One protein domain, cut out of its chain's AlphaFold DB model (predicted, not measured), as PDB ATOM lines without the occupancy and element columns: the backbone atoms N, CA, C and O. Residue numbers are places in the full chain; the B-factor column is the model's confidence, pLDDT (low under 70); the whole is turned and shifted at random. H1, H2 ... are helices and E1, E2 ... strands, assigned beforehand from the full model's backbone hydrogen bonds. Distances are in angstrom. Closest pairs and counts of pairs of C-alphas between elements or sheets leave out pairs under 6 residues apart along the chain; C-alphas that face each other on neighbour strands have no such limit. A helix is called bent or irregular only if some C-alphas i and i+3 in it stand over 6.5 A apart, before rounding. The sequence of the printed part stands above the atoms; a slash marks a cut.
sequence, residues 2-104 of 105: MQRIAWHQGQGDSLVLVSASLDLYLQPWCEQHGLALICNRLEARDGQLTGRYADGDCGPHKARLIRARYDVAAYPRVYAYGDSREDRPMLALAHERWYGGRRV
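What this domain is: This is residues 2 to 104 of the 105 residues of an uncharacterized protein of Xanthomonas translucens pv. phlei (UniProt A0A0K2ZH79). Two pairs of parallel strands, E1 with E2 and E5 with E6, stand near each other as a thin, broken wall, with H3 and H4 side by side over one face and H2 over the other face of E1 and E2. The hairpin of E3 and E4 reaches away as an arm at one end of the long axis, and H1 lies apart from the other helices. The printed part has 103 residues with four named helices and six named strands, in the order H1 E1 H2 E2 E3 E4 H3 E5 H4 E6, of mixed class. The three sheets have two strands each, E1 E2 and E5 E6 parallel, E3 E4 antiparallel. It is compact, with a radius of gyration of the C-alphas of 14.5 A, yet elongated, spanning 44 by 27 by 26 A.

How they stand to each other: E1, residues 16 to 22, and E2, residues 36 to 40, are parallel at 23 degrees, with N 17 and O 36 2.8 A apart, within hydrogen-bond range. With H2, residues 23 to 33, they make a strand-helix-strand unit, two parallel neighbour strands with a helix between, its crossover right-handed; the closest C-alphas of H2 and E2, Asp 23 and Cys 39, are 6.0 A apart. H3, residues 59 to 69, comes closest to E1 at C-alphas Gly 59 and Ala 20, 4.6 A. H3 and H4, residues 85 to 91, touch, closest at C-alphas Ala 63 and Met 90, 4.4 A, at a shallow tilt of 17 degrees, the same way. E5, residues 79 to 82, H4 and E6, residues 96 to 99, make a second right-handed unit; E5 and E6 are parallel at 8 degrees, with N 82 and O 98 3.0 A apart. E1 and E5 are near each other. E3, residues 42 to 45, and E4, residues 48 to 53, form an antiparallel hairpin at 139 degrees, with N 43 and O 52 2.9 A apart. H1, residues 2 to 11, touches no helix. Every O i to N i+4 pair is within hydrogen-bond range in H1, against 5 of 7 in H2 and in H3, and 1 of 3 in H4, where 3 of 4 O i to N i+3 pairs are.

Where its parts are: H1 begins at C-alpha 2 (-38.375, 80.427, 58.135) and is 14.4 A long. E1 is 14.8 A, H2 14.6 A, E2 13.6 A, E4 12.9 A and H3 16.1 A. H3 is irregular, with C-alphas 60 and 63 8.1 A apart, and H4 only just, with C-alphas 86 and 89 7.0 A apart. E6 ends at C-alpha 99 (-26.708, 72.423, 49.894).

The domain as a whole: The C-alphas of Asp 46 and Val 104, the two farthest apart, are 46.2 A apart. The printed part has no cut and no long link. Mean pLDDT of the printed part is 97.1, and no printed residue is under 70.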
ATOM      1  N   MET A   2     -37.692  80.085  56.866       95.50
ATOM      2  CA  MET A   2     -38.375  80.427  58.135       95.50
ATOM      3  C   MET A   2     -38.976  79.240  58.902       95.50
ATOM      4  O   MET A   2     -38.779  79.137  60.104       95.50
ATOM      5  N   GLN A   3     -39.628  78.292  58.219       96.06
ATOM      6  CA  GLN A   3     -40.133  77.070  58.866       96.06
ATOM      7  C   GLN A   3     -39.018  76.235  59.514       96.06
ATOM      8  O   GLN A   3     -39.235  75.607  60.544       96.06
ATOM      9  N   ARG A   4     -37.813  76.229  58.927       95.94
ATOM     10  CA  ARG A   4     -36.665  75.499  59.472       95.94
ATOM     11  C   ARG A   4     -36.107  76.199  60.707       95.94
ATOM     12  O   ARG A   4     -35.796  75.523  61.676       95.94
ATOM     13  N   ILE A   5     -36.040  77.528  60.681       97.38
ATOM     14  CA  ILE A   5     -35.675  78.336  61.851       97.38
ATOM     15  C   ILE A   5     -36.652  78.056  62.995       97.38
ATOM     16  O   ILE A   5     -36.212  77.673  64.070       97.38
ATOM     17  N   ALA A   6     -37.962  78.134  62.741       97.94
ATOM     18  CA  ALA A   6     -38.984  77.839  63.746       97.94
ATOM     19  C   ALA A   6     -38.873  76.408  64.299       97.94
ATOM     20  O   ALA A   6     -39.019  76.192  65.498       97.94
ATOM     21  N   TRP A   7     -38.564  75.431  63.437       97.88
ATOM     22  CA  TRP A   7     -38.314  74.056  63.868       97.88
ATOM     23  C   TRP A   7     -37.134  73.973  64.847       97.88
ATOM     24  O   TRP A   7     -37.302  73.420  65.925       97.88
ATOM     25  N   HIS A   8     -35.982  74.573  64.523       98.06
ATOM     26  CA  HIS A   8     -34.808  74.609  65.410       98.06
ATOM     27  C   HIS A   8     -35.068  75.371  66.715       98.06
ATOM     28  O   HIS A   8     -34.650  74.929  67.781       98.06
ATOM     29  N   GLN A   9     -35.813  76.480  66.653       97.69
ATOM     30  CA  GLN A   9     -36.246  77.211  67.848       97.69
ATOM     31  C   GLN A   9     -37.077  76.315  68.771       97.69
ATOM     32  O   GLN A   9     -36.844  76.299  69.975       97.69
ATOM     33  N   GLY A  10     -38.000  75.527  68.208       97.88
ATOM     34  CA  GLY A  10     -38.804  74.563  68.963       97.88
ATOM     35  C   GLY A  10     -37.986  73.451  69.629       97.88
ATOM     36  O   GLY A  10     -38.415  72.927  70.651       97.88
ATOM     37  N   GLN A  11     -36.804  73.127  69.092       97.44
ATOM     38  CA  GLN A  11     -35.866  72.179  69.707       97.44
ATOM     39  C   GLN A  11     -34.971  72.819  70.780       97.44
ATOM     40  O   GLN A  11     -34.272  72.103  71.493       97.44
ATOM     41  N   GLY A  12     -34.971  74.152  70.898       96.94
ATOM     42  CA  GLY A  12     -34.039  74.881  71.760       96.94
ATOM     43  C   GLY A  12     -32.613  74.949  71.204       96.94
ATOM     44  O   GLY A  12     -31.669  75.145  71.968       96.94
ATOM     45  N   ASP A  13     -32.438  74.783  69.889       97.88
ATOM     46  CA  ASP A  13     -31.121  74.824  69.255       97.88
ATOM     47  C   ASP A  13     -30.494  76.226  69.322       97.88
ATOM     48  O   ASP A  13     -31.167  77.255  69.221       97.88
ATOM     49  N   SER A  14     -29.161  76.274  69.399       97.56
ATOM     50  CA  SER A  14     -28.410  77.513  69.168       97.56
ATOM     51  C   SER A  14     -28.432  77.876  67.682       97.56
ATOM     52  O   SER A  14     -27.934  77.123  66.845       97.56
ATOM     53  N   LEU A  15     -28.977  79.047  67.350       98.25
ATOM     54  CA  LEU A  15     -29.169  79.495  65.971       98.25
ATOM     55  C   LEU A  15     -28.226  80.640  65.606       98.25
ATOM     56  O   LEU A  15     -28.183  81.669  66.281       98.25
ATOM     57  N   VAL A  16     -27.499  80.475  64.500       98.50
ATOM     58  CA  VAL A  16     -26.528  81.459  64.007       98.50
ATOM     59  C   VAL A  16     -26.707  81.651  62.504       98.50
ATOM     60  O   VAL A  16     -26.655  80.682  61.746       98.50
ATOM     61  N   LEU A  17     -26.878  82.897  62.058       98.38
ATOM     62  CA  LEU A  17     -26.773  83.265  60.649       98.38
ATOM     63  C   LEU A  17     -25.317  83.599  60.314       98.38
ATOM     64  O   LEU A  17     -24.690  84.411  60.993       98.38
ATOM     65  N   VAL A  18     -24.792  82.992  59.247       98.25
ATOM     66  CA  VAL A  18     -23.409  83.193  58.794       98.25
ATOM     67  C   VAL A  18     -23.395  83.615  57.323       98.25
ATOM     68  O   VAL A  18     -23.716  82.819  56.439       98.25
ATOM     69  N   SER A  19     -23.027  84.865  57.036       97.62
ATOM     70  CA  SER A  19     -23.155  85.439  55.688       97.62
ATOM     71  C   SER A  19     -21.991  86.352  55.291       97.62
ATOM     72  O   SER A  19     -21.390  86.991  56.141       97.62
ATOM     73  N   ALA A  20     -21.694  86.449  53.991       96.69
ATOM     74  CA  ALA A  20     -20.808  87.484  53.430       96.69
ATOM     75  C   ALA A  20     -21.548  88.821  53.178       96.69
ATOM     76  O   ALA A  20     -20.990  89.793  52.679       96.69
ATOM     77  N   SER A  21     -22.832  88.872  53.516       96.81
ATOM     78  CA  SER A  21     -23.649  90.083  53.555       96.81
ATOM     79  C   SER A  21     -23.264  91.024  54.700       96.81
ATOM     80  O   SER A  21     -22.469  90.674  55.570       96.81
ATOM     81  N   LEU A  22     -23.874  92.209  54.712       97.38
ATOM     82  CA  LEU A  22     -23.577  93.271  55.669       97.38
ATOM     83  C   LEU A  22     -24.405  93.153  56.951       97.38
ATOM     84  O   LEU A  22     -25.602  92.856  56.913       97.38
ATOM     85  N   ASP A  23     -23.768  93.477  58.067       95.88
ATOM     86  CA  ASP A  23     -24.388  93.645  59.381       95.88
ATOM     87  C   ASP A  23     -25.538  94.656  59.372       95.88
ATOM     88  O   ASP A  23     -26.570  94.393  59.982       95.88
ATOM     89  N   LEU A  24     -25.407  95.745  58.607       95.00
ATOM     90  CA  LEU A  24     -26.366  96.854  58.549       95.00
ATOM     91  C   LEU A  24     -27.836  96.419  58.419       95.00
ATOM     92  O   LEU A  24     -28.710  97.030  59.028       95.00
ATOM     93  N   TYR A  25     -28.119  95.378  57.629       96.75
ATOM     94  CA  TYR A  25     -29.479  94.849  57.469       96.75
ATOM     95  C   TYR A  25     -29.677  93.466  58.088       96.75
ATOM     96  O   TYR A  25     -30.807  93.096  58.402       96.75
ATOM     97  N   LEU A  26     -28.607  92.687  58.267       98.06
ATOM     98  CA  LEU A  26     -28.727  91.365  58.871       98.06
ATOM     99  C   LEU A  26     -28.891  91.426  60.382       98.06
ATOM    100  O   LEU A  26     -29.621  90.606  60.929       98.06
ATOM    101  N   GLN A  27     -28.255  92.383  61.055       98.06
ATOM    102  CA  GLN A  27     -28.348  92.527  62.501       98.06
ATOM    103  C   GLN A  27     -29.787  92.760  62.982       98.06
ATOM    104  O   GLN A  27     -30.251  91.934  63.768       98.06
ATOM    105  N   PRO A  28     -30.545  93.762  62.487       98.31
ATOM    106  CA  PRO A  28     -31.924  93.957  62.939       98.31
ATOM    107  C   PRO A  28     -32.818  92.749  62.623       98.31
ATOM    108  O   PRO A  28     -33.677  92.384  63.422       98.31
ATOM    109  N   TRP A  29     -32.590  92.073  61.491       98.19
ATOM    110  CA  TRP A  29     -33.326  90.857  61.142       98.19
ATOM    111  C   TRP A  29     -33.015  89.698  62.106       98.19
ATOM    112  O   TRP A  29     -33.921  89.009  62.574       98.19
ATOM    113  N   CYS A  30     -31.741  89.492  62.438       98.31
ATOM    114  CA  CYS A  30     -31.308  88.482  63.400       98.31
ATOM    115  C   CYS A  30     -31.844  88.766  64.805       98.31
ATOM    116  O   CYS A  30     -32.331  87.842  65.452       98.31
ATOM    117  N   GLU A  31     -31.812  90.022  65.253       98.12
ATOM    118  CA  GLU A  31     -32.364  90.448  66.543       98.12
ATOM    119  C   GLU A  31     -33.876  90.192  66.615       98.12
ATOM    120  O   GLU A  31     -34.348  89.589  67.577       98.12
ATOM    121  N   GLN A  32     -34.623  90.540  65.562       97.75
ATOM    122  CA  GLN A  32     -36.065  90.285  65.474       97.75
ATOM    123  C   GLN A  32     -36.413  88.791  65.582       97.75
ATOM    124  O   GLN A  32     -37.466  88.431  66.109       97.75
ATOM    125  N   HIS A  33     -35.554  87.914  65.061       97.06
ATOM    126  CA  HIS A  33     -35.809  86.476  65.008       97.06
ATOM    127  C   HIS A  33     -35.046  85.665  66.066       97.06
ATOM    128  O   HIS A  33     -35.199  84.444  66.106       97.06
ATOM    129  N   GLY A  34     -34.245  86.304  66.923       96.62
ATOM    130  CA  GLY A  34     -33.476  85.631  67.972       96.62
ATOM    131  C   GLY A  34     -32.333  84.753  67.449       96.62
ATOM    132  O   GLY A  34     -32.109  83.664  67.975       96.62
ATOM    133  N   LEU A  35     -31.627  85.191  66.403       98.38
ATOM    134  CA  LEU A  35     -30.436  84.512  65.878       98.38
ATOM    135  C   LEU A  35     -29.170  85.282  66.258       98.38
ATOM    136  O   LEU A  35     -29.130  86.509  66.191       98.38
ATOM    137  N   ALA A  36     -28.093  84.562  66.559       98.44
ATOM    138  CA  ALA A  36     -26.763  85.155  66.553       98.44
ATOM    139  C   ALA A  36     -26.306  85.430  65.108       98.44
ATOM    140  O   ALA A  36     -26.749  84.771  64.167       98.44
ATOM    141  N   LEU A  37     -25.379  86.373  64.931       98.50
ATOM    142  CA  LEU A  37     -24.894  86.795  63.616       98.50
ATOM    143  C   LEU A  37     -23.364  86.718  63.517       98.50
ATOM    144  O   LEU A  37     -22.644  87.124  64.435       98.50
ATOM    145  N   ILE A  38     -22.886  86.204  62.383       98.31
ATOM    146  CA  ILE A  38     -21.507  86.302  61.893       98.31
ATOM    147  C   ILE A  38     -21.583  86.807  60.448       98.31
ATOM    148  O   ILE A  38     -22.069  86.095  59.568       98.31
ATOM    149  N   CYS A  39     -21.121  88.027  60.181       98.12
ATOM    150  CA  CYS A  39     -21.146  88.575  58.828       98.12
ATOM    151  C   CYS A  39     -20.091  89.654  58.577       98.12
ATOM    152  O   CYS A  39     -19.277  89.941  59.455       98.12
ATOM    153  N   ASN A  40     -20.100  90.234  57.373       97.81
ATOM    154  CA  ASN A  40     -19.235  91.359  57.042       97.81
ATOM    155  C   ASN A  40     -19.691  92.609  57.796       97.81
ATOM    156  O   ASN A  40     -20.878  92.937  57.815       97.81
ATOM    157  N   ARG A  41     -18.726  93.306  58.395       96.94
ATOM    158  CA  ARG A  41     -18.912  94.619  59.016       96.94
ATOM    159  C   ARG A  41     -18.159  95.655  58.211       96.94
ATOM    160  O   ARG A  41     -17.024  95.404  57.799       96.94
ATOM    161  N   LEU A  42     -18.775  96.805  57.971       95.81
ATOM    162  CA  LEU A  42     -18.117  97.888  57.248       95.81
ATOM    163  C   LEU A  42     -17.163  98.649  58.170       95.81
ATOM    164  O   LEU A  42     -17.499  98.976  59.305       95.81
ATOM    165  N   GLU A  43     -15.971  98.956  57.668       96.88
ATOM    166  CA  GLU A  43     -15.062  99.873  58.342       96.88
ATOM    167  C   GLU A  43     -15.612 101.301  58.230       96.88
ATOM    168  O   GLU A  43     -15.884 101.802  57.133       96.88
ATOM    169  N   ALA A  44     -15.723 101.970  59.377       95.50
ATOM    170  CA  ALA A  44     -16.025 103.389  59.465       95.50
ATOM    171  C   ALA A  44     -14.840 104.141  60.077       95.50
ATOM    172  O   ALA A  44     -14.226 103.680  61.040       95.50
ATOM    173  N   ARG A  45     -14.525 105.312  59.522       96.62
ATOM    174  CA  ARG A  45     -13.539 106.256  60.059       96.62
ATOM    175  C   ARG A  45     -14.162 107.642  60.054       96.62
ATOM    176  O   ARG A  45     -14.749 108.038  59.053       96.62
ATOM    177  N   ASP A  46     -14.092 108.332  61.188       96.00
ATOM    178  CA  ASP A  46     -14.642 109.683  61.360       96.00
ATOM    179  C   ASP A  46     -16.113 109.807  60.916       96.00
ATOM    180  O   ASP A  46     -16.517 110.755  60.248       96.00
ATOM    181  N   GLY A  47     -16.920 108.792  61.252       93.75
ATOM    182  CA  GLY A  47     -18.344 108.732  60.906       93.75
ATOM    183  C   GLY A  47     -18.647 108.407  59.437       93.75
ATOM    184  O   GLY A  47     -19.814 108.395  59.057       93.75
ATOM    185  N   GLN A  48     -17.635 108.119  58.614       96.56
ATOM    186  CA  GLN A  48     -17.789 107.807  57.192       96.56
ATOM    187  C   GLN A  48     -17.353 106.375  56.874       96.56
ATOM    188  O   GLN A  48     -16.338 105.886  57.371       96.56
ATOM    189  N   LEU A  49     -18.116 105.702  56.010       96.56
ATOM    190  CA  LEU A  49     -17.784 104.365  55.521       96.56
ATOM    191  C   LEU A  49     -16.600 104.444  54.556       96.56
ATOM    192  O   LEU A  49     -16.614 105.224  53.607       96.56
ATOM    193  N   THR A  50     -15.586 103.606  54.764       96.81
ATOM    194  CA  THR A  50     -14.354 103.648  53.957       96.81
ATOM    195  C   THR A  50     -14.435 102.827  52.668       96.81
ATOM    196  O   THR A  50     -13.510 102.860  51.858       96.81
ATOM    197  N   GLY A  51     -15.508 102.045  52.498       95.06
ATOM    198  CA  GLY A  51     -15.656 101.066  51.417       95.06
ATOM    199  C   GLY A  51     -14.918  99.742  51.656       95.06
ATOM    200  O   GLY A  51     -14.867  98.911  50.754       95.06
ATOM    201  N   ARG A  52     -14.347  99.528  52.850       96.50
ATOM    202  CA  ARG A  52     -13.669  98.279  53.237       96.50
ATOM    203  C   ARG A  52     -14.438  97.528  54.322       96.50
ATOM    204  O   ARG A  52     -15.239  98.116  55.044       96.50
ATOM    205  N   TYR A  53     -14.150  96.237  54.465       97.06
ATOM    206  CA  TYR A  53     -14.588  95.459  55.624       97.06
ATOM    207  C   TYR A  53     -13.665  95.695  56.819       97.06
ATOM    208  O   TYR A  53     -12.446  95.733  56.657       97.06
ATOM    209  N   ALA A  54     -14.244  95.809  58.013       95.62
ATOM    210  CA  ALA A  54     -13.510  96.004  59.261       95.62
ATOM    211  C   ALA A  54     -12.679  94.768  59.648       95.62
ATOM    212  O   ALA A  54     -11.541  94.905  60.083       95.62
ATOM    213  N   ASP A  55     -13.224  93.564  59.436       93.69
ATOM    214  CA  ASP A  55     -12.610  92.292  59.859       93.69
ATOM    215  C   ASP A  55     -12.177  91.402  58.676       93.69
ATOM    216  O   ASP A  55     -11.898  90.210  58.844       93.69
ATOM    217  N   GLY A  56     -12.133  91.974  57.469       94.00
ATOM    218  CA  GLY A  56     -11.956  91.231  56.220       94.00
ATOM    219  C   GLY A  56     -13.232  90.527  55.749       94.00
ATOM    220  O   GLY A  56     -14.299  90.675  56.340       94.00
ATOM    221  N   ASP A  57     -13.124  89.784  54.645       95.06
ATOM    222  CA  ASP A  57     -14.267  89.101  54.037       95.06
ATOM    223  C   ASP A  57     -14.629  87.798  54.774       95.06
ATOM    224  O   ASP A  57     -13.837  86.859  54.875       95.06
ATOM    225  N   CYS A  58     -15.856  87.732  55.278       95.88
ATOM    226  CA  CYS A  58     -16.452  86.593  55.958       95.88
ATOM    227  C   CYS A  58     -16.626  85.382  55.029       95.88
ATOM    228  O   CYS A  58     -16.480  84.252  55.500       95.88
ATOM    229  N   GLY A  59     -16.908  85.587  53.735       94.62
ATOM    230  CA  GLY A  59     -17.313  84.528  52.796       94.62
ATOM    231  C   GLY A  59     -16.378  83.312  52.787       94.62
ATOM    232  O   GLY A  59     -16.780  82.223  53.213       94.62
ATOM    233  N   PRO A  60     -15.089  83.478  52.448       95.38
ATOM    234  CA  PRO A  60     -14.108  82.390  52.474       95.38
ATOM    235  C   PRO A  60     -13.773  81.860  53.881       95.38
ATOM    236  O   PRO A  60     -13.106  80.832  54.026       95.38
ATOM    237  N   HIS A  61     -14.182  82.564  54.939       97.31
ATOM    238  CA  HIS A  61     -13.729  82.338  56.311       97.31
ATOM    239  C   HIS A  61     -14.825  81.882  57.276       97.31
ATOM    240  O   HIS A  61     -14.531  81.683  58.458       97.31
ATOM    241  N   LYS A  62     -16.048  81.625  56.797       98.31
ATOM    242  CA  LYS A  62     -17.197  81.202  57.619       98.31
ATOM    243  C   LYS A  62     -16.856  80.088  58.613       98.31
ATOM    244  O   LYS A  62     -17.102  80.231  59.806       98.31
ATOM    245  N   ALA A  63     -16.219  79.006  58.156       98.12
ATOM    246  CA  ALA A  63     -15.857  77.876  59.019       98.12
ATOM    247  C   ALA A  63     -14.879  78.259  60.147       98.12
ATOM    248  O   ALA A  63     -15.030  77.804  61.282       98.12
ATOM    249  N   ARG A  64     -13.892  79.111  59.845       97.88
ATOM    250  CA  ARG A  64     -12.933  79.629  60.830       97.88
ATOM    251  C   ARG A  64     -13.637  80.520  61.853       97.88
ATOM    252  O   ARG A  64     -13.401  80.365  63.045       97.88
ATOM    253  N   LEU A  65     -14.503  81.422  61.389       98.12
ATOM    254  CA  LEU A  65     -15.244  82.351  62.246       98.12
ATOM    255  C   LEU A  65     -16.216  81.621  63.183       98.12
ATOM    256  O   LEU A  65     -16.308  81.976  64.354       98.12
ATOM    257  N   ILE A  66     -16.875  80.558  62.710       98.38
ATOM    258  CA  ILE A  66     -17.716  79.697  63.556       98.38
ATOM    259  C   ILE A  66     -16.877  79.051  64.661       98.38
ATOM    260  O   ILE A  66     -17.220  79.176  65.832       98.38
ATOM    261  N   ARG A  67     -15.750  78.415  64.313       98.06
ATOM    262  CA  ARG A  67     -14.862  77.752  65.287       98.06
ATOM    263  C   ARG A  67     -14.242  78.713  66.301       98.06
ATOM    264  O   ARG A  67     -13.927  78.300  67.407       98.06
ATOM    265  N   ALA A  68     -14.058  79.979  65.932       97.62
ATOM    266  CA  ALA A  68     -13.560  80.997  66.851       97.62
ATOM    267  C   ALA A  68     -14.590  81.382  67.929       97.62
ATOM    268  O   ALA A  68     -14.202  81.877  68.983       97.62
ATOM    269  N   ARG A  69     -15.890  81.178  67.671       97.50
ATOM    270  CA  ARG A  69     -16.985  81.565  68.576       97.50
ATOM    271  C   ARG A  69     -17.645  80.380  69.282       97.50
ATOM    272  O   ARG A  69     -18.214  80.566  70.352       97.50
ATOM    273  N   TYR A  70     -17.580  79.192  68.691       97.94
ATOM    274  CA  TYR A  70     -18.273  78.003  69.174       97.94
ATOM    275  C   TYR A  70     -17.339  76.798  69.192       97.94
ATOM    276  O   TYR A  70     -16.686  76.492  68.189       97.94
ATOM    277  N   ASP A  71     -17.355  76.054  70.297       97.38
ATOM    278  CA  ASP A  71     -16.828  74.694  70.316       97.38
ATOM    279  C   ASP A  71     -17.834  73.758  69.637       97.38
ATOM    280  O   ASP A  71     -18.730  73.197  70.261       97.38
ATOM    281  N   VAL A  72     -17.709  73.627  68.315       96.44
ATOM    282  CA  VAL A  72     -18.624  72.821  67.491       96.44
ATOM    283  C   VAL A  72     -18.653  71.355  67.942       96.44
ATOM    284  O   VAL A  72     -19.685  70.702  67.802       96.44
ATOM    285  N   ALA A  73     -17.556  70.839  68.506       95.81
ATOM    286  CA  ALA A  73     -17.474  69.454  68.966       95.81
ATOM    287  C   ALA A  73     -18.276  69.201  70.253       95.81
ATOM    288  O   ALA A  73     -18.650  68.060  70.516       95.81
ATOM    289  N   ALA A  74     -18.583  70.248  71.026       97.38
ATOM    290  CA  ALA A  74     -19.421  70.145  72.218       97.38
ATOM    291  C   ALA A  74     -20.917  69.971  71.892       97.38
ATOM    292  O   ALA A  74     -21.698  69.582  72.763       97.38
ATOM    293  N   TYR A  75     -21.338  70.243  70.651       97.19
ATOM    294  CA  TYR A  75     -22.731  70.085  70.245       97.19
ATOM    295  C   TYR A  75     -23.025  68.630  69.849       97.19
ATOM    296  O   TYR A  75     -22.398  68.108  68.923       97.19
ATOM    297  N   PRO A  76     -24.041  67.977  70.449       97.19
ATOM    298  CA  PRO A  76     -24.393  66.591  70.117       97.19
ATOM    299  C   PRO A  76     -24.929  66.446  68.687       97.19
ATOM    300  O   PRO A  76     -24.919  65.359  68.103       97.19
ATOM    301  N   ARG A  77     -25.438  67.541  68.117       97.94
ATOM    302  CA  ARG A  77     -25.920  67.611  66.744       97.94
ATOM    303  C   ARG A  77     -25.695  69.014  66.203       97.94
ATOM    304  O   ARG A  77     -25.863  69.996  66.912       97.94
ATOM    305  N   VAL A  78     -25.317  69.092  64.930       98.38
ATOM    306  CA  VAL A  78     -25.043  70.351  64.230       98.38
ATOM    307  C   VAL A  78     -25.678  70.253  62.857       98.38
ATOM    308  O   VAL A  78     -25.433  69.280  62.137       98.38
ATOM    309  N   TYR A  79     -26.471  71.263  62.518       98.50
ATOM    310  CA  TYR A  79     -27.145  71.418  61.239       98.50
ATOM    311  C   TYR A  79     -26.539  72.614  60.514       98.50
ATOM    312  O   TYR A  79     -26.365  73.670  61.118       98.50
ATOM    313  N   ALA A  80     -26.229  72.474  59.228       98.31
ATOM    314  CA  ALA A  80     -25.764  73.595  58.424       98.31
ATOM    315  C   ALA A  80     -26.476  73.658  57.074       98.31
ATOM    316  O   ALA A  80     -26.678  72.649  56.394       98.31
ATOM    317  N   TYR A  81     -26.832  74.881  56.691       98.19
ATOM    318  CA  TYR A  81     -27.564  75.208  55.475       98.19
ATOM    319  C   TYR A  81     -26.737  76.205  54.668       98.19
ATOM    320  O   TYR A  81     -26.286  77.210  55.210       98.19
ATOM    321  N   GLY A  82     -26.545  75.928  53.385       97.12
ATOM    322  CA  GLY A  82     -25.824  76.803  52.470       97.12
ATOM    323  C   GLY A  82     -26.216  76.521  51.028       97.12
ATOM    324  O   GLY A  82     -26.911  75.546  50.729       97.12
ATOM    325  N   ASP A  83     -25.793  77.376  50.119       96.81
ATOM    326  CA  ASP A  83     -26.139  77.282  48.698       96.81
ATOM    327  C   ASP A  83     -24.988  77.696  47.773       96.81
ATOM    328  O   ASP A  83     -25.015  77.402  46.575       96.81
ATOM    329  N   SER A  84     -23.932  78.281  48.334       95.69
ATOM    330  CA  SER A  84     -22.759  78.742  47.608       95.69
ATOM    331  C   SER A  84     -21.539  77.857  47.858       95.69
ATOM    332  O   SER A  84     -21.403  77.179  48.880       95.69
ATOM    333  N   ARG A  85     -20.577  77.885  46.931       94.94
ATOM    334  CA  ARG A  85     -19.322  77.128  47.090       94.94
ATOM    335  C   ARG A  85     -18.558  77.519  48.358       94.94
ATOM    336  O   ARG A  85     -17.901  76.657  48.938       94.94
ATOM    337  N   GLU A  86     -18.676  78.770  48.786       94.00
ATOM    338  CA  GLU A  86     -18.039  79.310  49.992       94.00
ATOM    339  C   GLU A  86     -18.610  78.710  51.282       94.00
ATOM    340  O   GLU A  86     -17.925  78.666  52.301       94.00
ATOM    341  N   ASP A  87     -19.822  78.148  51.240       97.44
ATOM    342  CA  ASP A  87     -20.431  77.489  52.396       97.44
ATOM    343  C   ASP A  87     -19.878  76.085  52.638       97.44
ATOM    344  O   ASP A  87     -20.039  75.542  53.729       97.44
ATOM    345  N   ARG A  88     -19.208  75.466  51.658       97.12
ATOM    346  CA  ARG A  88     -18.758  74.065  51.761       97.12
ATOM    347  C   ARG A  88     -17.895  73.789  52.999       97.12
ATOM    348  O   ARG A  88     -18.173  72.793  53.669       97.12
ATOM    349  N   PRO A  89     -16.902  74.629  53.361       97.94
ATOM    350  CA  PRO A  89     -16.135  74.423  54.585       97.94
ATOM    351  C   PRO A  89     -16.992  74.529  55.852       97.94
ATOM    352  O   PRO A  89     -16.761  73.781  56.795       97.94
ATOM    353  N   MET A  90     -17.989  75.425  55.881       97.81
ATOM    354  CA  MET A  90     -18.938  75.536  56.997       97.81
ATOM    355  C   MET A  90     -19.829  74.294  57.077       97.81
ATOM    356  O   MET A  90     -19.974  73.715  58.149       97.81
ATOM    357  N   LEU A  91     -20.388  73.852  55.948       98.25
ATOM    358  CA  LEU A  91     -21.218  72.651  55.871       98.25
ATOM    359  C   LEU A  91     -20.458  71.417  56.367       98.25
ATOM    360  O   LEU A  91     -21.032  70.588  57.064       98.25
ATOM    361  N   ALA A  92     -19.160  71.312  56.071       97.94
ATOM    362  CA  ALA A  92     -18.316  70.212  56.531       97.94
ATOM    363  C   ALA A  92     -18.170  70.126  58.064       97.94
ATOM    364  O   ALA A  92     -17.807  69.065  58.568       97.94
ATOM    365  N   LEU A  93     -18.471  71.200  58.805       97.75
ATOM    366  CA  LEU A  93     -18.494  71.193  60.273       97.75
ATOM    367  C   LEU A  93     -19.727  70.487  60.848       97.75
ATOM    368  O   LEU A  93     -19.718  70.108  62.015       97.75
ATOM    369  N   ALA A  94     -20.792  70.345  60.057       98.19
ATOM    370  CA  ALA A  94     -22.069  69.843  60.528       98.19
ATOM    371  C   ALA A  94     -22.212  68.331  60.350       98.19
ATOM    372  O   ALA A  94     -21.651  67.723  59.430       98.19
ATOM    373  N   HIS A  95     -23.031  67.751  61.222       98.31
ATOM    374  CA  HIS A  95     -23.503  66.375  61.117       98.31
ATOM    375  C   HIS A  95     -24.557  66.242  60.017       98.31
ATOM    376  O   HIS A  95     -24.604  65.232  59.334       98.31
ATOM    377  N   GLU A  96     -25.381  67.278  59.863       98.12
ATOM    378  CA  GLU A  96     -26.531  67.323  58.971       98.12
ATOM    379  C   GLU A  96     -26.388  68.525  58.030       98.12
ATOM    380  O   GLU A  96     -26.243  69.666  58.483       98.12
ATOM    381  N   ARG A  97     -26.378  68.285  56.718       98.00
ATOM    382  CA  ARG A  97     -25.927  69.272  55.727       98.00
ATOM    383  C   ARG A  97     -26.946  69.456  54.621       98.00
ATOM    384  O   ARG A  97     -27.351  68.494  53.970       98.00
ATOM    385  N   TRP A  98     -27.272  70.710  54.323       98.25
ATOM    386  CA  TRP A  98     -28.098  71.080  53.179       98.25
ATOM    387  C   TRP A  98     -27.341  72.007  52.242       98.25
ATOM    388  O   TRP A  98     -26.867  73.063  52.658       98.25
ATOM    389  N   TYR A  99     -27.285  71.625  50.967       97.75
ATOM    390  CA  TYR A  99     -26.708  72.423  49.894       97.75
ATOM    391  C   TYR A  99     -27.764  72.705  48.825       97.75
ATOM    392  O   TYR A  99     -28.333  71.771  48.255       97.75
ATOM    393  N   GLY A 100     -28.069  73.981  48.576       95.50
ATOM    394  CA  GLY A 100     -29.079  74.377  47.586       95.50
ATOM    395  C   GLY A 100     -30.464  73.780  47.875       95.50
ATOM    396  O   GLY A 100     -31.160  73.328  46.969       95.50
ATOM    397  N   GLY A 101     -30.832  73.684  49.158       94.00
ATOM    398  CA  GLY A 101     -32.113  73.126  49.609       94.00
ATOM    399  C   GLY A 101     -32.203  71.595  49.633       94.00
ATOM    400  O   GLY A 101     -33.217  71.063  50.081       94.00
ATOM    401  N   ARG A 102     -31.160  70.867  49.215       95.50
ATOM    402  CA  ARG A 102     -31.113  69.396  49.251       95.50
ATOM    403  C   ARG A 102     -30.207  68.911  50.373       95.50
ATOM    404  O   ARG A 102     -29.142  69.485  50.579       95.50
ATOM    405  N   ARG A 103     -30.609  67.850  51.077       96.12
ATOM    406  CA  ARG A 103     -29.750  67.192  52.073       96.12
ATOM    407  C   ARG A 103     -28.615  66.463  51.351       96.12
ATOM    408  O   ARG A 103     -28.881  65.765  50.374       96.12
ATOM    409  N   VAL A 104     -27.380  66.655  51.802       96.31
ATOM    410  CA  VAL A 104     -26.170  66.091  51.170       96.31
ATOM    411  C   VAL A 104     -25.341  65.207  52.103       96.31
ATOM    412  O   VAL A 104     -24.518  64.441  51.611       96.31
TER     413      VAL A 104